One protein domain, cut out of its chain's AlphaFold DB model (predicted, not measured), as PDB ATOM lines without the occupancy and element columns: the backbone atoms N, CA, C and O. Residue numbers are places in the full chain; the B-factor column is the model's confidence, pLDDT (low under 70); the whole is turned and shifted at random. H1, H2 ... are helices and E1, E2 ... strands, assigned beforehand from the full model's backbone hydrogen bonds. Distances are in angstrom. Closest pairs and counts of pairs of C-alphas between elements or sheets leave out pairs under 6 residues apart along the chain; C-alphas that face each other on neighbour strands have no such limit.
ATOM      1  N   PHE A 341     202.312 213.314 280.639       95.44
ATOM      2  CA  PHE A 341     203.689 212.876 280.895       95.44
ATOM      3  C   PHE A 341     204.455 212.658 279.580       95.44
ATOM      4  O   PHE A 341     203.896 212.189 278.585       95.44
ATOM      5  N   ALA A 342     205.728 213.044 279.559       95.50
ATOM      6  CA  ALA A 342     206.576 212.953 278.380       95.50
ATOM      7  C   ALA A 342     208.015 212.650 278.767       95.50
ATOM      8  O   ALA A 342     208.482 213.068 279.828       95.50
ATOM      9  N   VAL A 343     208.723 212.012 277.842       95.62
ATOM     10  CA  VAL A 343     210.170 211.844 277.905       95.62
ATOM     11  C   VAL A 343     210.779 212.685 276.791       95.62
ATOM     12  O   VAL A 343     210.475 212.515 275.607       95.62
ATOM     13  N   ALA A 344     211.616 213.640 277.172       96.62
ATOM     14  CA  ALA A 344     212.386 214.441 276.236       96.62
ATOM     15  C   ALA A 344     213.794 213.864 276.078       96.62
ATOM     16  O   ALA A 344     214.280 213.174 276.966       96.62
ATOM     17  N   ARG A 345     214.483 214.205 274.989       95.00
ATOM     18  CA  ARG A 345     215.934 214.020 274.858       95.00
ATOM     19  C   ARG A 345     216.643 215.347 274.686       95.00
ATOM     20  O   ARG A 345     216.096 216.274 274.084       95.00
ATOM     21  N   ILE A 346     217.863 215.429 275.192       96.00
ATOM     22  CA  ILE A 346     218.717 216.603 275.042       96.00
ATOM     23  C   ILE A 346     219.328 216.583 273.641       96.00
ATOM     24  O   ILE A 346     219.935 215.599 273.238       96.00
ATOM     25  N   VAL A 347     219.189 217.682 272.901       94.62
ATOM     26  CA  VAL A 347     219.823 217.877 271.578       94.62
ATOM     27  C   VAL A 347     220.779 219.071 271.558       94.62
ATOM     28  O   VAL A 347     221.447 219.338 270.560       94.62
ATOM     29  N   GLY A 348     220.826 219.830 272.649       94.44
ATOM     30  CA  GLY A 348     221.510 221.110 272.764       94.44
ATOM     31  C   GLY A 348     221.560 221.562 274.220       94.44
ATOM     32  O   GLY A 348     220.760 221.110 275.037       94.44
ATOM     33  N   VAL A 349     222.447 222.499 274.537       94.75
ATOM     34  CA  VAL A 349     222.477 223.179 275.840       94.75
ATOM     35  C   VAL A 349     222.619 224.688 275.667       94.75
ATOM     36  O   VAL A 349     223.106 225.156 274.636       94.75
ATOM     37  N   ILE A 350     222.209 225.453 276.677       93.75
ATOM     38  CA  ILE A 350     222.537 226.872 276.813       93.75
ATOM     39  C   ILE A 350     223.698 226.993 277.795       93.75
ATOM     40  O   ILE A 350     223.558 226.659 278.972       93.75
ATOM     41  N   LEU A 351     224.834 227.475 277.294       88.31
ATOM     42  CA  LEU A 351     226.036 227.749 278.078       88.31
ATOM     43  C   LEU A 351     226.398 229.224 277.909       88.31
ATOM     44  O   LEU A 351     226.600 229.683 276.777       88.31
ATOM     45  N   ASN A 352     226.476 229.958 279.020       84.19
ATOM     46  CA  ASN A 352     226.764 231.398 279.043       84.19
ATOM     47  C   ASN A 352     225.857 232.202 278.082       84.19
ATOM     48  O   ASN A 352     226.336 232.948 277.219       84.19
ATOM     49  N   GLY A 353     224.539 231.985 278.157       84.00
ATOM     50  CA  GLY A 353     223.537 232.640 277.312       84.00
ATOM     51  C   GLY A 353     223.549 232.278 275.817       84.00
ATOM     52  O   GLY A 353     222.821 232.901 275.047       84.00
ATOM     53  N   SER A 354     224.359 231.307 275.375       90.12
ATOM     54  CA  SER A 354     224.455 230.896 273.964       90.12
ATOM     55  C   SER A 354     224.102 229.424 273.762       90.12
ATOM     56  O   SER A 354     224.553 228.560 274.512       90.12
ATOM     57  N   GLU A 355     223.350 229.129 272.700       93.62
ATOM     58  CA  GLU A 355     223.042 227.759 272.281       93.62
ATOM     59  C   GLU A 355     224.291 227.034 271.766       93.62
ATOM     60  O   GLU A 355     225.020 227.545 270.910       93.62
ATOM     61  N   ARG A 356     224.526 225.822 272.277       93.00
ATOM     62  CA  ARG A 356     225.612 224.920 271.884       93.00
ATOM     63  C   ARG A 356     225.046 223.559 271.479       93.00
ATOM     64  O   ARG A 356     224.224 222.987 272.194       93.00
ATOM     65  N   LYS A 357     225.508 223.040 270.339       91.38
ATOM     66  CA  LYS A 357     225.145 221.734 269.762       91.38
ATOM     67  C   LYS A 357     226.385 221.034 269.216       91.38
ATOM     68  O   LYS A 357     227.333 221.726 268.839       91.38
ATOM     69  N   GLU A 358     226.357 219.703 269.159       86.81
ATOM     70  CA  GLU A 358     227.421 218.865 268.581       86.81
ATOM     71  C   GLU A 358     228.815 219.278 269.102       86.81
ATOM     72  O   GLU A 358     228.992 219.508 270.300       86.81
ATOM     73  N   SER A 359     229.796 219.475 268.213       84.00
ATOM     74  CA  SER A 359     231.157 219.907 268.559       84.00
ATOM     75  C   SER A 359     231.243 221.290 269.222       84.00
ATOM     76  O   SER A 359     232.318 221.702 269.655       84.00
ATOM     77  N   GLY A 360     230.145 222.052 269.244       84.06
ATOM     78  CA  GLY A 360     230.036 223.320 269.961       84.06
ATOM     79  C   GLY A 360     229.820 223.166 271.470       84.06
ATOM     80  O   GLY A 360     229.954 224.163 272.180       84.06
ATOM     81  N   MET A 361     229.480 221.963 271.946       88.69
ATOM     82  CA  MET A 361     229.388 221.613 273.367       88.69
ATOM     83  C   MET A 361     230.760 221.241 273.963       88.69
ATOM     84  O   MET A 361     231.744 221.055 273.241       88.69
ATOM     85  N   GLU A 362     230.834 221.114 275.289       88.12
ATOM     86  CA  GLU A 362     232.078 220.784 275.993       88.12
ATOM     87  C   GLU A 362     232.522 219.338 275.706       88.12
ATOM     88  O   GLU A 362     231.690 218.430 275.714       88.12
ATOM     89  N   PRO A 363     233.819 219.077 275.454       88.06
ATOM     90  CA  PRO A 363     234.316 217.717 275.274       88.06
ATOM     91  C   PRO A 363     234.369 216.969 276.616       88.06
ATOM     92  O   PRO A 363     235.052 217.406 277.546       88.06
ATOM     93  N   ILE A 364     233.726 215.803 276.690       87.12
ATOM     94  CA  ILE A 364     233.818 214.895 277.841       87.12
ATOM     95  C   ILE A 364     235.052 214.013 277.668       87.12
ATOM     96  O   ILE A 364     235.208 213.324 276.654       87.12
ATOM     97  N   LYS A 365     235.949 214.046 278.658       85.88
ATOM     98  CA  LYS A 365     237.241 213.350 278.614       85.88
ATOM     99  C   LYS A 365     237.328 212.297 279.706       85.88
ATOM    100  O   LYS A 365     236.993 212.586 280.854       85.88
ATOM    101  N   ILE A 366     237.873 211.129 279.377       81.25
ATOM    102  CA  ILE A 366     238.195 210.069 280.346       81.25
ATOM    103  C   ILE A 366     239.690 209.783 280.382       81.25
ATOM    104  O   ILE A 366     240.425 210.064 279.431       81.25
ATOM    105  N   GLN A 367     240.144 209.206 281.493       81.38
ATOM    106  CA  GLN A 367     241.530 208.802 281.672       81.38
ATOM    107  C   GLN A 367     241.780 207.427 281.031       81.38
ATOM    108  O   GLN A 367     241.364 206.400 281.558       81.38
ATOM    109  N   GLY A 368     242.497 207.396 279.907       70.31
ATOM    110  CA  GLY A 368     242.952 206.164 279.261       70.31
ATOM    111  C   GLY A 368     244.332 205.695 279.721       70.31
ATOM    112  O   GLY A 368     245.078 206.420 280.386       70.31
ATOM    113  N   THR A 369     244.723 204.495 279.271       69.56
ATOM    114  CA  THR A 369     246.045 203.882 279.523       69.56
ATOM    115  C   THR A 369     247.222 204.756 279.061       69.56
ATOM    116  O   THR A 369     248.309 204.664 279.627       69.56
ATOM    117  N   TYR A 370     247.013 205.620 278.060       72.25
ATOM    118  CA  TYR A 370     248.051 206.469 277.455       72.25
ATOM    119  C   TYR A 370     247.821 207.982 277.643       72.25
ATOM    120  O   TYR A 370     248.549 208.782 277.058       72.25
ATOM    121  N   GLY A 371     246.842 208.388 278.460       79.00
ATOM    122  CA  GLY A 371     246.486 209.793 278.695       79.00
ATOM    123  C   GLY A 371     244.982 210.058 278.604       79.00
ATOM    124  O   GLY A 371     244.201 209.146 278.338       79.00
ATOM    125  N   ALA A 372     244.579 211.307 278.844       79.62
ATOM    126  CA  ALA A 372     243.192 211.736 278.699       79.62
ATOM    127  C   ALA A 372     242.796 211.846 277.219       79.62
ATOM    128  O   ALA A 372     243.538 212.438 276.433       79.62
ATOM    129  N   PHE A 373     241.629 211.320 276.855       80.69
ATOM    130  CA  PHE A 373     241.085 211.420 275.499       80.69
ATOM    131  C   PHE A 373     239.579 211.696 275.518       80.69
ATOM    132  O   PHE A 373     238.906 211.458 276.521       80.69
ATOM    133  N   ASP A 374     239.079 212.226 274.402       83.00
ATOM    134  CA  ASP A 374     237.707 212.711 274.254       83.00
ATOM    135  C   ASP A 374     236.808 211.561 273.781       83.00
ATOM    136  O   ASP A 374     237.106 210.917 272.771       83.00
ATOM    137  N   ILE A 375     235.714 211.308 274.497       80.62
ATOM    138  CA  ILE A 375     234.728 210.265 274.148       80.62
ATOM    139  C   ILE A 375     233.486 210.834 273.459       80.62
ATOM    140  O   ILE A 375     232.792 210.115 272.746       80.62
ATOM    141  N   GLY A 376     233.251 212.136 273.597       87.75
ATOM    142  CA  GLY A 376     232.154 212.839 272.948       87.75
ATOM    143  C   GLY A 376     232.021 214.273 273.446       87.75
ATOM    144  O   GLY A 376     232.908 214.798 274.127       87.75
ATOM    145  N   HIS A 377     230.896 214.889 273.111       90.00
ATOM    146  CA  HIS A 377     230.534 216.259 273.435       90.00
ATOM    147  C   HIS A 377     229.242 216.299 274.266       90.00
ATOM    148  O   HIS A 377     228.293 215.556 274.011       90.00
ATOM    149  N   GLY A 378     229.199 217.172 275.268       91.50
ATOM    150  CA  GLY A 378     228.074 217.305 276.186       91.50
ATOM    151  C   GLY A 378     228.308 218.402 277.220       91.50
ATOM    152  O   GLY A 378     228.731 219.505 276.872       91.50
ATOM    153  N   PHE A 379     228.014 218.118 278.485       90.88
ATOM    154  CA  PHE A 379     228.224 219.066 279.582       90.88
ATOM    155  C   PHE A 379     228.785 218.362 280.814       90.88
ATOM    156  O   PHE A 379     228.368 217.247 281.154       90.88
ATOM    157  N   ASP A 380     229.745 219.008 281.476       83.75
ATOM    158  CA  ASP A 380     230.342 218.474 282.695       83.75
ATOM    159  C   ASP A 380     229.430 218.663 283.927       83.75
ATOM    160  O   ASP A 380     228.412 219.368 283.906       83.75
ATOM    161  N   GLY A 381     229.763 217.977 285.022       74.06
ATOM    162  CA  GLY A 381     229.065 218.128 286.303       74.06
ATOM    163  C   GLY A 381     229.759 219.081 287.277       74.06
ATOM    164  O   GLY A 381     229.369 219.129 288.441       74.06
ATOM    165  N   LYS A 382     230.794 219.817 286.859       74.56
ATOM    166  CA  LYS A 382     231.648 220.614 287.754       74.56
ATOM    167  C   LYS A 382     231.381 222.113 287.649       74.56
ATOM    168  O   LYS A 382     231.448 222.794 288.673       74.56
ATOM    169  N   ASN A 383     231.049 222.615 286.463       70.94
ATOM    170  CA  ASN A 383     230.820 224.038 286.223       70.94
ATOM    171  C   ASN A 383     229.335 224.403 286.401       70.94
ATOM    172  O   ASN A 383     228.432 223.610 286.128       70.94
ATOM    173  N   ASP A 384     229.074 225.628 286.868       71.69
ATOM    174  CA  ASP A 384     227.722 226.191 287.053       71.69
ATOM    175  C   ASP A 384     227.198 226.926 285.804       71.69
ATOM    176  O   ASP A 384     226.189 227.619 285.861       71.69
ATOM    177  N   GLU A 385     227.879 226.785 284.665       82.50
ATOM    178  CA  GLU A 385     227.615 227.558 283.441       82.50
ATOM    179  C   GLU A 385     226.407 227.049 282.629       82.50
ATOM    180  O   GLU A 385     225.999 227.687 281.655       82.50
ATOM    181  N   LEU A 386     225.836 225.899 283.012       89.38
ATOM    182  CA  LEU A 386     224.685 225.288 282.346       89.38
ATOM    183  C   LEU A 386     223.376 225.975 282.758       89.38
ATOM    184  O   LEU A 386     222.811 225.687 283.813       89.38
ATOM    185  N   GLU A 387     222.872 226.846 281.887       91.88
ATOM    186  CA  GLU A 387     221.668 227.657 282.124       91.88
ATOM    187  C   GLU A 387     220.390 227.008 281.570       91.88
ATOM    188  O   GLU A 387     219.282 227.337 281.999       91.88
ATOM    189  N   GLY A 388     220.500 226.084 280.611       93.94
ATOM    190  CA  GLY A 388     219.324 225.454 280.019       93.94
ATOM    191  C   GLY A 388     219.600 224.244 279.136       93.94
ATOM    192  O   GLY A 388     220.709 224.055 278.639       93.94
ATOM    193  N   LEU A 389     218.563 223.434 278.932       96.19
ATOM    194  CA  LEU A 389     218.584 222.222 278.112       96.19
ATOM    195  C   LEU A 389     217.677 222.414 276.897       96.19
ATOM    196  O   LEU A 389     216.512 222.768 277.067       96.19
ATOM    197  N   LEU A 390     218.182 222.162 275.687       96.38
ATOM    198  CA  LEU A 390     217.345 222.114 274.489       96.38
ATOM    199  C   LEU A 390     216.791 220.707 274.325       96.38
ATOM    200  O   LEU A 390     217.550 219.750 274.151       96.38
ATOM    201  N   LEU A 391     215.470 220.612 274.351       96.44
ATOM    202  CA  LEU A 391     214.737 219.362 274.388       96.44
ATOM    203  C   LEU A 391     214.069 219.055 273.042       96.44
ATOM    204  O   LEU A 391     213.525 219.933 272.373       96.44
ATOM    205  N   ALA A 392     214.092 217.783 272.661       94.06
ATOM    206  CA  ALA A 392     213.316 217.222 271.562       94.06
ATOM    207  C   ALA A 392     212.464 216.047 272.066       94.06
ATOM    208  O   ALA A 392     212.734 215.498 273.135       94.06
ATOM    209  N   SER A 393     211.451 215.645 271.295       92.62
ATOM    210  CA  SER A 393     210.661 214.448 271.615       92.62
ATOM    211  C   SER A 393     211.493 213.172 271.444       92.62
ATOM    212  O   SER A 393     212.319 213.085 270.528       92.62
ATOM    213  N   THR A 394     211.255 212.192 272.318       92.19
ATOM    214  CA  THR A 394     211.692 210.795 272.135       92.19
ATOM    215  C   THR A 394     210.625 209.949 271.445       92.19
ATOM    216  O   THR A 394     210.951 209.025 270.705       92.19
ATOM    217  N   ASP A 395     209.349 210.294 271.639       92.38
ATOM    218  CA  ASP A 395     208.230 209.561 271.067       92.38
ATOM    219  C   ASP A 395     207.942 209.984 269.615       92.38
ATOM    220  O   ASP A 395     207.950 211.188 269.305       92.38
ATOM    221  N   PRO A 396     207.643 209.017 268.726       87.19
ATOM    222  CA  PRO A 396     207.263 209.276 267.347       87.19
ATOM    223  C   PRO A 396     205.971 210.093 267.285       87.19
ATOM    224  O   PRO A 396     205.045 209.895 268.061       87.19
ATOM    225  N   GLY A 397     205.895 211.026 266.336       85.31
ATOM    226  CA  GLY A 397     204.676 211.805 266.089       85.31
ATOM    227  C   GLY A 397     204.345 212.872 267.141       85.31
ATOM    228  O   GLY A 397     203.468 213.696 266.886       85.31
ATOM    229  N   ARG A 398     205.064 212.931 268.269       91.38
ATOM    230  CA  ARG A 398     204.901 213.979 269.285       91.38
ATOM    231  C   ARG A 398     205.792 215.183 268.977       91.38
ATOM    232  O   ARG A 398     206.995 215.049 268.749       91.38
ATOM    233  N   SER A 399     205.198 216.376 268.939       92.62
ATOM    234  CA  SER A 399     205.938 217.610 268.664       92.62
ATOM    235  C   SER A 399     206.776 218.036 269.882       92.62
ATOM    236  O   SER A 399     206.359 217.787 271.015       92.62
ATOM    237  N   PRO A 400     207.919 218.728 269.697       91.31
ATOM    238  CA  PRO A 400     208.669 219.285 270.822       91.31
ATOM    239  C   PRO A 400     207.821 220.202 271.713       91.31
ATOM    240  O   PRO A 400     207.973 220.174 272.926       91.31
ATOM    241  N   GLU A 401     206.891 220.972 271.138       92.81
ATOM    242  CA  GLU A 401     205.970 221.826 271.898       92.81
ATOM    243  C   GLU A 401     205.068 221.000 272.834       92.81
ATOM    244  O   GLU A 401     204.930 221.331 274.011       92.81
ATOM    245  N   ASP A 402     204.522 219.880 272.352       92.06
ATOM    246  CA  ASP A 402     203.696 218.973 273.161       92.06
ATOM    247  C   ASP A 402     204.504 218.180 274.197       92.06
ATOM    248  O   ASP A 402     203.964 217.775 275.230       92.06
ATOM    249  N   THR A 403     205.797 217.949 273.951       94.31
ATOM    250  CA  THR A 403     206.729 217.416 274.956       94.31
ATOM    251  C   THR A 403     206.950 218.433 276.075       94.31
ATOM    252  O   THR A 403     206.919 218.066 277.249       94.31
ATOM    253  N   MET A 404     207.111 219.721 275.743       95.50
ATOM    254  CA  MET A 404     207.345 220.766 276.746       95.50
ATOM    255  C   MET A 404     206.153 220.983 277.684       95.50
ATOM    256  O   MET A 404     206.372 221.296 278.849       95.50
ATOM    257  N   LYS A 405     204.913 220.729 277.235       94.75
ATOM    258  CA  LYS A 405     203.702 220.797 278.084       94.75
ATOM    259  C   LYS A 405     203.717 219.829 279.278       94.75
ATOM    260  O   LYS A 405     202.933 220.009 280.206       94.75
ATOM    261  N   ALA A 406     204.584 218.813 279.271       94.31
ATOM    262  CA  ALA A 406     204.786 217.922 280.416       94.31
ATOM    263  C   ALA A 406     205.562 218.591 281.568       94.31
ATOM    264  O   ALA A 406     205.510 218.122 282.706       94.31
ATOM    265  N   PHE A 407     206.292 219.671 281.276       95.31
ATOM    266  CA  PHE A 407     207.015 220.483 282.246       95.31
ATOM    267  C   PHE A 407     206.172 221.700 282.632       95.31
ATOM    268  O   PHE A 407     205.447 222.264 281.816       95.31
ATOM    269  N   SER A 408     206.280 222.134 283.883       92.25
ATOM    270  CA  SER A 408     205.537 223.297 284.366       92.25
ATOM    271  C   SER A 408     206.138 224.598 283.802       92.25
ATOM    272  O   SER A 408     207.341 224.832 283.937       92.25
ATOM    273  N   PRO A 409     205.349 225.509 283.206       91.19
ATOM    274  CA  PRO A 409     205.887 226.759 282.665       91.19
ATOM    275  C   PRO A 409     206.399 227.718 283.755       91.19
ATOM    276  O   PRO A 409     207.188 228.610 283.453       91.19
ATOM    277  N   SER A 410     205.993 227.524 285.014       88.00
ATOM    278  CA  SER A 410     206.407 228.320 286.180       88.00
ATOM    279  C   SER A 410     207.542 227.686 287.000       88.00
ATOM    280  O   SER A 410     207.893 228.193 288.065       88.00
ATOM    281  N   GLY A 411     208.136 226.594 286.507       91.88
ATOM    282  CA  GLY A 411     209.249 225.900 287.154       91.88
ATOM    283  C   GLY A 411     208.850 224.601 287.847       91.88
ATOM    284  O   GLY A 411     207.671 224.262 287.927       91.88
ATOM    285  N   GLY A 412     209.849 223.855 288.318       94.19
ATOM    286  CA  GLY A 412     209.683 222.541 288.940       94.19
ATOM    287  C   GLY A 412     210.994 221.755 289.001       94.19
ATOM    288  O   GLY A 412     212.082 222.330 288.916       94.19
ATOM    289  N   TYR A 413     210.888 220.434 289.133       95.69
ATOM    290  CA  TYR A 413     212.009 219.493 289.136       95.69
ATOM    291  C   TYR A 413     211.928 218.524 287.955       95.69
ATOM    292  O   TYR A 413     210.846 218.079 287.555       95.69
ATOM    293  N   ALA A 414     213.089 218.198 287.396       96.69
ATOM    294  CA  ALA A 414     213.253 217.227 286.322       96.69
ATOM    295  C   ALA A 414     214.420 216.283 286.641       96.69
ATOM    296  O   ALA A 414     215.333 216.657 287.379       96.69
ATOM    297  N   ALA A 415     214.403 215.080 286.075       96.31
ATOM    298  CA  ALA A 415     215.526 214.152 286.133       96.31
ATOM    299  C   ALA A 415     216.151 214.008 284.744       96.31
ATOM    300  O   ALA A 415     215.441 213.781 283.766       96.31
ATOM    301  N   ILE A 416     217.471 214.154 284.683       95.94
ATOM    302  CA  ILE A 416     218.312 213.834 283.533       95.94
ATOM    303  C   ILE A 416     218.718 212.368 283.676       95.94
ATOM    304  O   ILE A 416     219.208 211.970 284.732       95.94
ATOM    305  N   LEU A 417     218.493 211.584 282.630       94.75
ATOM    306  CA  LEU A 417     218.665 210.139 282.581       94.75
ATOM    307  C   LEU A 417     219.664 209.794 281.472       94.75
ATOM    308  O   LEU A 417     219.594 210.346 280.375       94.75
ATOM    309  N   SER A 418     220.594 208.892 281.751       91.06
ATOM    310  CA  SER A 418     221.561 208.379 280.781       91.06
ATOM    311  C   SER A 418     222.067 207.012 281.234       91.06
ATOM    312  O   SER A 418     222.073 206.703 282.433       91.06
ATOM    313  N   ILE A 419     222.546 206.206 280.287       85.44
ATOM    314  CA  ILE A 419     223.252 204.961 280.590       85.44
ATOM    315  C   ILE A 419     224.381 205.197 281.603       85.44
ATOM    316  O   ILE A 419     225.124 206.181 281.542       85.44
ATOM    317  N   THR A 420     224.504 204.294 282.573       77.06
ATOM    318  CA  THR A 420     225.583 204.354 283.562       77.06
ATOM    319  C   THR A 420     226.839 203.740 282.965       77.06
ATOM    320  O   THR A 420     226.870 202.553 282.643       77.06
ATOM    321  N   TRP A 421     227.902 204.530 282.859       75.75
ATOM    322  CA  TRP A 421     229.185 204.045 282.365       75.75
ATOM    323  C   TRP A 421     229.975 203.356 283.482       75.75
ATOM    324  O   TRP A 421     230.072 203.877 284.596       75.75
ATOM    325  N   THR A 422     230.582 202.203 283.191       72.75
ATOM    326  CA  THR A 422     231.437 201.464 284.136       72.75
ATOM    327  C   THR A 422     232.822 201.177 283.552       72.75
ATOM    328  O   THR A 422     232.997 200.936 282.357       72.75
ATOM    329  N   ASN A 423     233.840 201.213 284.410       64.56
ATOM    330  CA  ASN A 423     235.236 200.963 284.081       64.56
ATOM    331  C   ASN A 423     235.527 199.448 284.078       64.56
ATOM    332  O   ASN A 423     236.124 198.919 285.014       64.56
ATOM    333  N   GLY A 424     235.131 198.730 283.024       59.50
ATOM    334  CA  GLY A 424     235.522 197.325 282.814       59.50
ATOM    335  C   GLY A 424     235.170 196.355 283.962       59.50
ATOM    336  O   GLY A 424     234.251 196.595 284.738       59.50
ATOM    337  N   GLN A 425     235.902 195.228 284.057       46.72
ATOM    338  CA  GLN A 425     235.556 194.000 284.820       46.72
ATOM    339  C   GLN A 425     235.260 194.148 286.336       46.72
ATOM    340  O   GLN A 425     234.942 193.147 286.973       46.72
ATOM    341  N   GLY A 426     235.365 195.342 286.928       50.31
ATOM    342  CA  GLY A 426     235.111 195.591 288.353       50.31
ATOM    343  C   GLY A 426     233.780 196.274 288.690       50.31
ATOM    344  O   GLY A 426     233.477 196.403 289.872       50.31
ATOM    345  N   GLY A 427     233.004 196.740 287.702       60.53
ATOM    346  CA  GLY A 427     231.729 197.438 287.946       60.53
ATOM    347  C   GLY A 427     231.858 198.824 288.601       60.53
ATOM    348  O   GLY A 427     230.854 199.429 288.966       60.53
ATOM    349  N   GLU A 428     233.078 199.356 288.756       68.94
ATOM    350  CA  GLU A 428     233.299 200.720 289.246       68.94
ATOM    351  C   GLU A 428     232.805 201.741 288.218       68.94
ATOM    352  O   GLU A 428     233.010 201.576 287.016       68.94
ATOM    353  N   ARG A 429     232.164 202.819 288.674       76.12
ATOM    354  CA  ARG A 429     231.586 203.825 287.775       76.12
ATOM    355  C   ARG A 429     232.665 204.609 287.044       76.12
ATOM    356  O   ARG A 429     233.652 205.032 287.647       76.12
ATOM    357  N   ALA A 430     232.440 204.844 285.758       80.50
ATOM    358  CA  ALA A 430     233.298 205.703 284.971       80.50
ATOM    359  C   ALA A 430     233.164 207.149 285.451       80.50
ATOM    360  O   ALA A 430     232.064 207.661 285.678       80.50
ATOM    361  N   THR A 431     234.307 207.805 285.591       85.50
ATOM    362  CA  THR A 431     234.388 209.226 285.903       85.50
ATOM    363  C   THR A 431     235.126 209.947 284.792       85.50
ATOM    364  O   THR A 431     236.025 209.385 284.162       85.50
ATOM    365  N   ASP A 432     234.783 211.209 284.580       85.12
ATOM    366  CA  ASP A 432     235.572 212.087 283.731       85.12
ATOM    367  C   ASP A 432     236.955 212.362 284.362       85.12
ATOM    368  O   ASP A 432     237.261 211.956 285.491       85.12
ATOM    369  N   ILE A 433     237.814 213.086 283.644       85.38
ATOM    370  CA  ILE A 433     239.133 213.512 284.149       85.38
ATOM    371  C   ILE A 433     239.071 214.381 285.419       85.38
ATOM    372  O   ILE A 433     240.098 214.593 286.064       85.38
ATOM    373  N   ASN A 434     237.896 214.906 285.770       80.69
ATOM    374  CA  ASN A 434     237.671 215.720 286.956       80.69
ATOM    375  C   ASN A 434     237.129 214.915 288.147       80.69
ATOM    376  O   ASN A 434     236.971 215.492 289.225       80.69
ATOM    377  N   GLY A 435     236.874 213.614 287.976       83.50
ATOM    378  CA  GLY A 435     236.302 212.742 288.999       83.50
ATOM    379  C   GLY A 435     234.772 212.790 289.090       83.50
ATOM    380  O   GLY A 435     234.213 212.235 290.033       83.50
ATOM    381  N   THR A 436     234.082 213.430 288.142       87.19
ATOM    382  CA  THR A 436     232.615 213.459 288.060       87.19
ATOM    383  C   THR A 436     232.103 212.187 287.384       87.19
ATOM    384  O   THR A 436     232.635 211.785 286.353       87.19
ATOM    385  N   ARG A 437     231.054 211.555 287.934       87.69
ATOM    386  CA  ARG A 437     230.405 210.370 287.338       87.69
ATOM    387  C   ARG A 437     229.920 210.672 285.919       87.69
ATOM    388  O   ARG A 437     229.283 211.699 285.703       87.69
ATOM    389  N   ILE A 438     230.169 209.758 284.986       86.75
ATOM    390  CA  ILE A 438     229.639 209.834 283.623       86.75
ATOM    391  C   ILE A 438     228.316 209.066 283.547       86.75
ATOM    392  O   ILE A 438     228.267 207.870 283.843       86.75
ATOM    393  N   GLY A 439     227.255 209.762 283.143       87.50
ATOM    394  CA  GLY A 439     225.906 209.219 283.005       87.50
ATOM    395  C   GLY A 439     225.203 208.917 284.334       87.50
ATOM    396  O   GLY A 439     225.510 209.490 285.390       87.50
ATOM    397  N   GLY A 440     224.228 208.010 284.277       88.50
ATOM    398  CA  GLY A 440     223.311 207.727 285.382       88.50
ATOM    399  C   GLY A 440     222.210 208.783 285.497       88.50
ATOM    400  O   GLY A 440     221.745 209.313 284.489       88.50
ATOM    401  N   VAL A 441     221.787 209.089 286.727       92.44
ATOM    402  CA  VAL A 441     220.679 210.020 286.979       92.44
ATOM    403  C   VAL A 441     221.166 211.296 287.661       92.44
ATOM    404  O   VAL A 441     221.942 211.244 288.615       92.44
ATOM    405  N   GLU A 442     220.680 212.451 287.212       92.94
ATOM    406  CA  GLU A 442     220.834 213.729 287.914       92.94
ATOM    407  C   GLU A 442     219.482 214.434 288.054       92.94
ATOM    408  O   GLU A 442     218.790 214.671 287.069       92.94
ATOM    409  N   VAL A 443     219.129 214.847 289.273       93.88
ATOM    410  CA  VAL A 443     217.950 215.694 289.504       93.88
ATOM    411  C   VAL A 443     218.322 217.175 289.407       93.88
ATOM    412  O   VAL A 443     219.261 217.642 290.060       93.88
ATOM    413  N   VAL A 444     217.549 217.925 288.622       93.81
ATOM    414  CA  VAL A 444     217.706 219.365 288.395       93.81
ATOM    415  C   VAL A 444     216.433 220.122 288.762       93.81
ATOM    416  O   VAL A 444     215.327 219.586 288.705       93.81
ATOM    417  N   ARG A 445     216.584 221.401 289.109       94.38
ATOM    418  CA  ARG A 445     215.469 222.333 289.299       94.38
ATOM    419  C   ARG A 445     215.484 223.371 288.190       94.38
ATOM    420  O   ARG A 445     216.540 223.921 287.870       94.38
ATOM    421  N   TYR A 446     214.313 223.652 287.635       95.25
ATOM    422  CA  TYR A 446     214.114 224.584 286.532       95.25
ATOM    423  C   TYR A 446     213.121 225.692 286.912       95.25
ATOM    424  O   TYR A 446     212.273 225.505 287.784       95.25
ATOM    425  N   SER A 447     213.242 226.860 286.279       94.38
ATOM    426  CA  SER A 447     212.367 228.029 286.502       94.38
ATOM    427  C   SER A 447     211.193 228.121 285.525       94.38
ATOM    428  O   SER A 447     210.284 228.916 285.730       94.38
ATOM    429  N   GLY A 448     211.219 227.315 284.467       94.12
ATOM    430  CA  GLY A 448     210.205 227.239 283.424       94.12
ATOM    431  C   GLY A 448     210.846 226.826 282.104       94.12
ATOM    432  O   GLY A 448     212.001 226.382 282.073       94.12
ATOM    433  N   PHE A 449     210.127 227.015 281.004       94.81
ATOM    434  CA  PHE A 449     210.664 226.803 279.665       94.81
ATOM    435  C   PHE A 449     210.314 227.947 278.709       94.81
ATOM    436  O   PHE A 449     209.362 228.692 278.921       94.81
ATOM    437  N   GLU A 450     211.110 228.095 277.651       93.19
ATOM    438  CA  GLU A 450     210.851 229.010 276.538       93.19
ATOM    439  C   GLU A 450     211.144 228.292 275.221       93.19
ATOM    440  O   GLU A 450     212.258 227.812 275.006       93.19
ATOM    441  N   GLY A 451     210.140 228.188 274.345       92.75
ATOM    442  CA  GLY A 451     210.234 227.323 273.169       92.75
ATOM    443  C   GLY A 451     210.557 225.888 273.593       92.75
ATOM    444  O   GLY A 451     209.844 225.312 274.406       92.75
ATOM    445  N   THR A 452     211.658 225.337 273.086       94.69
ATOM    446  CA  THR A 452     212.160 223.993 273.426       94.69
ATOM    447  C   THR A 452     213.250 224.000 274.502       94.69
ATOM    448  O   THR A 452     213.920 222.989 274.702       94.69
ATOM    449  N   THR A 453     213.490 225.136 275.159       96.44
ATOM    450  CA  THR A 453     214.572 225.292 276.137       96.44
ATOM    451  C   THR A 453     214.026 225.239 277.561       96.44
ATOM    452  O   THR A 453     213.302 226.144 277.977       96.44
ATOM    453  N   LEU A 454     214.415 224.222 278.330       97.12
ATOM    454  CA  LEU A 454     214.150 224.118 279.768       97.12
ATOM    455  C   LEU A 454     215.203 224.924 280.544       97.12
ATOM    456  O   LEU A 454     216.393 224.634 280.434       97.12
ATOM    457  N   LYS A 455     214.790 225.932 281.318       96.19
ATOM    458  CA  LYS A 455     215.700 226.881 281.990       96.19
ATOM    459  C   LYS A 455     216.086 226.388 283.380       96.19
ATOM    460  O   LYS A 455     215.245 226.366 284.277       96.19
ATOM    461  N   LEU A 456     217.346 226.015 283.578       94.50
ATOM    462  CA  LEU A 456     217.841 225.467 284.840       94.50
ATOM    463  C   LEU A 456     218.169 226.574 285.849       94.50
ATOM    464  O   LEU A 456     218.626 227.656 285.491       94.50
ATOM    465  N   ILE A 457     217.946 226.283 287.130       92.81
ATOM    466  CA  ILE A 457     218.332 227.151 288.253       92.81
ATOM    467  C   ILE A 457     219.182 226.434 289.301       92.81
ATOM    468  O   ILE A 457     219.876 227.090 290.072       92.81
ATOM    469  N   ALA A 458     219.134 225.101 289.354       91.25
ATOM    470  CA  ALA A 458     220.006 224.309 290.211       91.25
ATOM    471  C   ALA A 458     220.180 222.882 289.675       91.25
ATOM    472  O   ALA A 458     219.302 222.337 289.006       91.25
ATOM    473  N   ARG A 459     221.318 222.276 290.021       90.81
ATOM    474  CA  ARG A 459     221.785 220.956 289.576       90.81
ATOM    475  C   ARG A 459     222.222 220.089 290.759       90.81
ATOM    476  O   ARG A 459     222.515 220.631 291.826       90.81
ATOM    477  N   GLY A 460     222.313 218.772 290.569       83.94
ATOM    478  CA  GLY A 460     222.810 217.829 291.584       83.94
ATOM    479  C   GLY A 460     221.889 217.658 292.799       83.94
ATOM    480  O   GLY A 460     222.317 217.813 293.942       83.94
ATOM    481  N   GLY A 461     220.601 217.406 292.569       78.62
ATOM    482  CA  GLY A 461     219.592 217.220 293.619       78.62
ATOM    483  C   GLY A 461     218.876 218.507 294.034       78.62
ATOM    484  O   GLY A 461     217.813 218.438 294.633       78.62
ATOM    485  N   ALA A 462     219.420 219.680 293.692       80.44
ATOM    486  CA  ALA A 462     218.723 220.971 293.722       80.44
ATOM    487  C   ALA A 462     217.952 221.324 295.021       80.44
ATOM    488  O   ALA A 462     216.946 222.031 294.982       80.44
ATOM    489  N   GLY A 463     218.456 220.868 296.172       83.69
ATOM    490  CA  GLY A 463     217.863 221.112 297.494       83.69
ATOM    491  C   GLY A 463     217.067 219.938 298.070       83.69
ATOM    492  O   GLY A 463     216.810 219.953 299.268       83.69
ATOM    493  N   LEU A 464     216.774 218.914 297.266       88.00
ATOM    494  CA  LEU A 464     216.103 217.690 297.699       88.00
ATOM    495  C   LEU A 464     217.032 216.796 298.525       88.00
ATOM    496  O   LEU A 464     218.271 216.845 298.403       88.00
ATOM    497  N   THR A 465     216.430 215.972 299.375       86.75
ATOM    498  CA  THR A 465     217.159 215.122 300.320       86.75
ATOM    499  C   THR A 465     217.266 213.677 299.855       86.75
ATOM    500  O   THR A 465     218.345 213.089 299.975       86.75
ATOM    501  N   LYS A 466     216.203 213.114 299.268       85.75
ATOM    502  CA  LYS A 466     216.144 211.693 298.891       85.75
ATOM    503  C   LYS A 466     217.110 211.274 297.778       85.75
ATOM    504  O   LYS A 466     217.768 210.248 297.972       85.75
ATOM    505  N   PRO A 467     217.335 212.048 296.694       84.44
ATOM    506  CA  PRO A 467     218.283 211.667 295.643       84.44
ATOM    507  C   PRO A 467     219.699 211.418 296.165       84.44
ATOM    508  O   PRO A 467     220.437 210.608 295.611       84.44
ATOM    509  N   LYS A 468     220.077 212.070 297.272       82.00
ATOM    510  CA  LYS A 468     221.405 211.950 297.890       82.00
ATOM    511  C   LYS A 468     221.624 210.621 298.617       82.00
ATOM    512  O   LYS A 468     222.750 210.326 299.003       82.00
ATOM    513  N   ALA A 469     220.572 209.826 298.815       81.31
ATOM    514  CA  ALA A 469     220.646 208.551 299.521       81.31
ATOM    515  C   ALA A 469     221.228 207.406 298.672       81.31
ATOM    516  O   ALA A 469     221.597 206.374 299.228       81.31
ATOM    517  N   HIS A 470     221.341 207.572 297.349       82.44
ATOM    518  CA  HIS A 470     221.918 206.567 296.460       82.44
ATOM    519  C   HIS A 470     222.977 207.179 295.553       82.44
ATOM    520  O   HIS A 470     222.764 208.217 294.939       82.44
ATOM    521  N   ALA A 471     224.125 206.524 295.414       76.38
ATOM    522  CA  ALA A 471     225.261 207.147 294.750       76.38
ATOM    523  C   ALA A 471     225.066 207.357 293.228       76.38
ATOM    524  O   ALA A 471     225.861 208.085 292.647       76.38
ATOM    525  N   ASP A 472     224.097 206.703 292.572       76.62
ATOM    526  CA  ASP A 472     223.776 206.905 291.134       76.62
ATOM    527  C   ASP A 472     222.816 208.072 290.875       76.62
ATOM    528  O   ASP A 472     222.655 208.492 289.732       76.62
ATOM    529  N   THR A 473     222.190 208.583 291.933       81.81
ATOM    530  CA  THR A 473     221.245 209.711 291.905       81.81
ATOM    531  C   THR A 473     221.759 210.893 292.732       81.81
ATOM    532  O   THR A 473     221.260 212.010 292.606       81.81
ATOM    533  N   ALA A 474     222.756 210.647 293.590       72.75
ATOM    534  CA  ALA A 474     223.454 211.643 294.378       72.75
ATOM    535  C   ALA A 474     224.449 212.388 293.483       72.75
ATOM    536  O   ALA A 474     225.222 211.772 292.742       72.75
ATOM    537  N   ASP A 475     224.432 213.713 293.592       81.38
ATOM    538  CA  ASP A 475     225.352 214.651 292.947       81.38
ATOM    539  C   ASP A 475     225.200 214.815 291.425       81.38
ATOM    540  O   ASP A 475     224.311 214.259 290.778       81.38
ATOM    541  N   ARG A 476     226.034 215.698 290.871       89.00
ATOM    542  CA  ARG A 476     226.031 216.071 289.455       89.00
ATOM    543  C   ARG A 476     226.681 214.993 288.600       89.00
ATOM    544  O   ARG A 476     227.709 214.434 288.983       89.00
ATOM    545  N   GLY A 477     226.111 214.772 287.422       88.31
ATOM    546  CA  GLY A 477     226.679 213.923 286.385       88.31
ATOM    547  C   GLY A 477     227.353 214.739 285.282       88.31
ATOM    548  O   GLY A 477     227.001 215.895 285.027       88.31
ATOM    549  N   ALA A 478     228.322 214.116 284.620       90.00
ATOM    550  CA  ALA A 478     228.780 214.498 283.293       90.00
ATOM    551  C   ALA A 478     228.003 213.665 282.264       90.00
ATOM    552  O   ALA A 478     227.906 212.445 282.403       90.00
ATOM    553  N   PHE A 479     227.450 214.305 281.237       91.88
ATOM    554  CA  PHE A 479     226.575 213.643 280.264       91.88
ATOM    555  C   PHE A 479     227.111 213.817 278.847       91.88
ATOM    556  O   PHE A 479     227.508 214.917 278.463       91.88
ATOM    557  N   ILE A 480     227.109 212.731 278.071       90.56
ATOM    558  CA  ILE A 480     227.529 212.712 276.664       90.56
ATOM    559  C   ILE A 480     226.269 212.813 275.812       90.56
ATOM    560  O   ILE A 480     225.434 211.920 275.868       90.56
ATOM    561  N   VAL A 481     226.122 213.900 275.055       92.00
ATOM    562  CA  VAL A 481     224.949 214.124 274.190       92.00
ATOM    563  C   VAL A 481     225.240 213.708 272.749       92.00
ATOM    564  O   VAL A 481     224.349 213.202 272.077       92.00
ATOM    565  N   TYR A 482     226.479 213.910 272.294       89.56
ATOM    566  CA  TYR A 482     226.955 213.502 270.973       89.56
ATOM    567  C   TYR A 482     228.260 212.710 271.101       89.56
ATOM    568  O   TYR A 482     229.201 213.153 271.766       89.56
ATOM    569  N   TYR A 483     228.339 211.560 270.452       84.06
ATOM    570  CA  TYR A 483     229.464 210.642 270.453       84.06
ATOM    571  C   TYR A 483     230.371 210.890 269.244       84.06
ATOM    572  O   TYR A 483     229.932 211.069 268.114       84.06
ATOM    573  N   GLY A 484     231.683 210.894 269.485       72.19
ATOM    574  CA  GLY A 484     232.689 211.195 268.462       72.19
ATOM    575  C   GLY A 484     233.617 212.318 268.902       72.19
ATOM    576  O   GLY A 484     233.366 213.497 268.663       72.19
ATOM    577  N   GLY A 485     234.713 211.942 269.561       62.78
ATOM    578  CA  GLY A 485     235.776 212.861 269.955       62.78
ATOM    579  C   GLY A 485     236.868 212.983 268.889       62.78
ATOM    580  O   GLY A 485     236.974 212.173 267.968       62.78
ATOM    581  N   ALA A 486     237.771 213.955 269.062       54.91
ATOM    582  CA  ALA A 486     238.897 214.185 268.146       54.91
ATOM    583  C   ALA A 486     239.842 212.971 267.979       54.91
ATOM    584  O   ALA A 486     240.638 212.945 267.039       54.91
ATOM    585  N   GLN A 487     239.781 211.981 268.883       54.53
ATOM    586  CA  GLN A 487     240.615 210.770 268.866       54.53
ATOM    587  C   GLN A 487     239.830 209.455 268.691       54.53
ATOM    588  O   GLN A 487     240.449 208.405 268.526       54.53
ATOM    589  N   THR A 488     238.496 209.495 268.667       55.66
ATOM    590  CA  THR A 488     237.600 208.330 268.574       55.66
ATOM    591  C   THR A 488     236.722 208.447 267.326       55.66
ATOM    592  O   THR A 488     235.502 208.488 267.384       55.66
ATOM    593  N   SER A 489     237.363 208.493 266.153       53.75
ATOM    594  CA  SER A 489     236.690 208.460 264.834       53.75
ATOM    595  C   SER A 489     236.192 207.058 264.436       53.75
ATOM    596  O   SER A 489     236.158 206.708 263.257       53.75
ATOM    597  N   ASP A 490     235.854 206.228 265.424       62.53
ATOM    598  CA  ASP A 490     235.387 204.865 265.202       62.53
ATOM    599  C   ASP A 490     233.912 204.893 264.790       62.53
ATOM    600  O   ASP A 490     233.093 205.562 265.424       62.53
ATOM    601  N   ALA A 491     233.563 204.144 263.745       67.44
ATOM    602  CA  ALA A 491     232.200 204.113 263.208       67.44
ATOM    603  C   ALA A 491     231.162 203.620 264.234       67.44
ATOM    604  O   ALA A 491     229.984 203.935 264.104       67.44
ATOM    605  N   VAL A 492     231.610 202.874 265.249       69.25
ATOM    606  CA  VAL A 492     230.781 202.378 266.355       69.25
ATOM    607  C   VAL A 492     230.314 203.521 267.260       69.25
ATOM    608  O   VAL A 492     229.134 203.602 267.564       69.25
ATOM    609  N   TRP A 493     231.199 204.457 267.624       73.12
ATOM    610  CA  TRP A 493     230.843 205.573 268.508       73.12
ATOM    611  C   TRP A 493     229.874 206.545 267.841       73.12
ATOM    612  O   TRP A 493     228.903 206.961 268.452       73.12
ATOM    613  N   LEU A 494     230.095 206.850 266.563       76.06
ATOM    614  CA  LEU A 494     229.189 207.697 265.781       76.06
ATOM    615  C   LEU A 494     227.816 207.043 265.539       76.06
ATOM    616  O   LEU A 494     226.857 207.748 265.238       76.06
ATOM    617  N   ALA A 495     227.707 205.713 265.641       79.50
ATOM    618  CA  ALA A 495     226.425 205.022 265.523       79.50
ATOM    619  C   ALA A 495     225.520 205.288 266.737       79.50
ATOM    620  O   ALA A 495     224.319 205.458 266.547       79.50
ATOM    621  N   HIS A 496     226.089 205.449 267.939       84.50
ATOM    622  CA  HIS A 496     225.337 205.744 269.168       84.50
ATOM    623  C   HIS A 496     224.535 207.054 269.101       84.50
ATOM    624  O   HIS A 496     223.484 207.170 269.724       84.50
ATOM    625  N   ASP A 497     224.953 208.027 268.282       85.62
ATOM    626  CA  ASP A 497     224.178 209.257 268.039       85.62
ATOM    627  C   ASP A 497     222.835 209.008 267.347       85.62
ATOM    628  O   ASP A 497     221.946 209.862 267.376       85.62
ATOM    629  N   GLN A 498     222.697 207.861 266.682       85.56
ATOM    630  CA  GLN A 498     221.474 207.444 266.010       85.56
ATOM    631  C   GLN A 498     220.668 206.441 266.835       85.56
ATOM    632  O   GLN A 498     219.550 206.135 266.440       85.56
ATOM    633  N   GLU A 499     221.183 205.955 267.961       86.69
ATOM    634  CA  GLU A 499     220.527 204.947 268.793       86.69
ATOM    635  C   GLU A 499     219.882 205.625 270.008       86.69
ATOM    636  O   GLU A 499     220.508 206.432 270.701       86.69
ATOM    637  N   LEU A 500     218.593 205.355 270.241       87.88
ATOM    638  CA  LEU A 500     217.820 206.046 271.276       87.88
ATOM    639  C   LEU A 500     218.284 205.691 272.702       87.88
ATOM    640  O   LEU A 500     218.252 206.547 273.584       87.88
ATOM    641  N   ASP A 501     218.751 204.462 272.908       85.38
ATOM    642  CA  ASP A 501     219.284 203.916 274.165       85.38
ATOM    643  C   ASP A 501     220.582 204.593 274.645       85.38
ATOM    644  O   ASP A 501     220.915 204.494 275.823       85.38
ATOM    645  N   HIS A 502     221.292 205.318 273.778       86.56
ATOM    646  CA  HIS A 502     222.499 206.074 274.135       86.56
ATOM    647  C   HIS A 502     222.249 207.576 274.328       86.56
ATOM    648  O   HIS A 502     223.168 208.309 274.710       86.56
ATOM    649  N   GLN A 503     221.027 208.050 274.071       91.56
ATOM    650  CA  GLN A 503     220.671 209.463 274.202       91.56
ATOM    651  C   GLN A 503     220.521 209.864 275.670       91.56
ATOM    652  O   GLN A 503     220.148 209.063 276.519       91.56
ATOM    653  N   VAL A 504     220.744 211.142 275.973       94.56
ATOM    654  CA  VAL A 504     220.460 211.690 277.306       94.56
ATOM    655  C   VAL A 504     219.008 212.148 277.350       94.56
ATOM    656  O   VAL A 504     218.617 213.061 276.614       94.56
ATOM    657  N   MET A 505     218.209 211.531 278.215       95.56
ATOM    658  CA  MET A 505     216.780 211.805 278.351       95.56
ATOM    659  C   MET A 505     216.472 212.718 279.542       95.56
ATOM    660  O   MET A 505     217.257 212.837 280.478       95.56
ATOM    661  N   VAL A 506     215.324 213.391 279.506       97.44
ATOM    662  CA  VAL A 506     214.838 214.273 280.570       97.44
ATOM    663  C   VAL A 506     213.364 213.997 280.820       97.44
ATOM    664  O   VAL A 506     212.560 214.021 279.887       97.44
ATOM    665  N   ILE A 507     213.004 213.789 282.086       97.75
ATOM    666  CA  ILE A 507     211.616 213.585 282.518       97.75
ATOM    667  C   ILE A 507     211.196 214.611 283.575       97.75
ATOM    668  O   ILE A 507     212.021 214.998 284.410       97.75
ATOM    669  N   PRO A 508     209.926 215.054 283.588       96.75
ATOM    670  CA  PRO A 508     209.388 215.814 284.706       96.75
ATOM    671  C   PRO A 508     209.203 214.888 285.914       96.75
ATOM    672  O   PRO A 508     208.670 213.786 285.783       96.75
ATOM    673  N   ILE A 509     209.604 215.350 287.099       96.50
ATOM    674  CA  ILE A 509     209.472 214.578 288.347       96.50
ATOM    675  C   ILE A 509     208.667 215.315 289.418       96.50
ATOM    676  O   ILE A 509     208.680 214.932 290.583       96.50
ATOM    677  N   SER A 510     207.993 216.407 289.058       95.06
ATOM    678  CA  SER A 510     207.194 217.182 290.003       95.06
ATOM    679  C   SER A 510     205.939 217.762 289.375       95.06
ATOM    680  O   SER A 510     205.990 218.173 288.215       95.06
TER     681      SER A 510
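Overview. This is residues 341 to 510 of the 1151 residues of an uncharacterized protein of Planctomycetes bacterium (UniProt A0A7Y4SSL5). A closed barrel of six strands makes the main body, and a small, strongly twisted sheet of three strands sits beside it, its E9 near E1 of the barrel and its hairpin of E3 and E4 reaching away from the barrel along the longest axis. The short helix H1 packs on the outside of the barrel, H3 only grazes the small sheet, and H2 lies in the loops between E8 and E9. The printed part has 170 residues with three named helices and ten named strands, in the order E1 E2 E3 E4 E5 H1 E6 E7 E8 H2 E9 H3 E10; the ring runs E1 E5 E8 E7 E6 E10 and back to E1, the small sheet E3 E4 E9, both antiparallel. The class is mostly strand, with under half of the residues in named elements. The whole is compact, with a radius of gyration of the C-alphas of 15.5 A and spans of 48 by 35 by 29 A.

Along the chain. In the barrel, E1 is residues 344 to 351, 19.2 A long, beginning at C-alpha 344 at (212.386, 214.441, 276.236). E5 is residues 386 to 393, 20.7 A; E8 453 to 458, 15.1 A; E7 440 to 450, 26.2 A; E6 412 to 418, 20.2 A; and E10 505 to 508, 10.5 A, ending at C-alpha 508 at (209.388, 215.814, 284.706). E2, residues 354 to 356, pairs with E1 and is not in the ring. In the small sheet, E3 is residues 362 to 368, 18.5 A, E4 is 371 to 379, 20.5 A, and E9 is 479 to 483, 10.7 A. H1 is residues 400 to 404, H2 is 466 to 469, and H3 is 491 to 496, beginning at C-alpha 491 at (232.200, 204.113, 263.208). E1 bends by 66 degrees at residue 347, E4 by 79 degrees at residue 376 and E7 by 85 degrees at residue 447.

Arrangement. Round the barrel, E1 and E5 are antiparallel at 152 degrees, with N 350 and O 388 2.8 A apart. E5 and E8 have N 389 and O 454 at 2.9 A. E6, E7 and E8 form a meander, each strand the antiparallel neighbour of the one before, with N 447 and O 455 at 2.9 A and N 416 and O 442 at 2.8 A. E6 and E10 have N 417 and O 505 at 2.8 A. E10 closes the ring on E1, with N 506 and O 344 at 2.8 A. E10 and E2 lie on the other side of E1 from E5; the hairpin E1 and E2 has N 356 and O 349 at 2.8 A. H1 is on the barrel, outside it, at a height over the sheet of 7.2 A; its closest C-alphas to E5 are those of Pro 400 and Ala 392, 5.1 A apart. The closest C-alphas of E1 and E9 are those of Ile 346 and Val 481, 6.8 A apart. In the small sheet E4 is the inner strand: N 364 and O 376 are 2.9 A apart in the hairpin E3 and E4, and N 377 and O 482 2.8 A between E4 and E9. H3 only grazes this sheet with residues 492 to 496; the C-alphas of Leu 494 and Tyr 483 are 5.5 A apart. H2 is not on the barrel, but only just, with 4 pairs of C-alphas within 10 A; its Pro 467 and Val 443 of E7 have C-alphas 7.3 A apart. Every O i to N i+4 pair is within hydrogen-bond range in H1, 1 of 2 in H3, and H2 is too short for such a pair.

Size, cuts and confidence. The C-alphas farthest apart are those of Tyr 370 and Ser 410, 47.8 A. The printed part has no cut. The link from E6 to E7, residues 419 to 439, is long. The mean pLDDT of the printed part is 85.7, and residue 369, residues 423 to 428 and residues 485 to 492 are under 70.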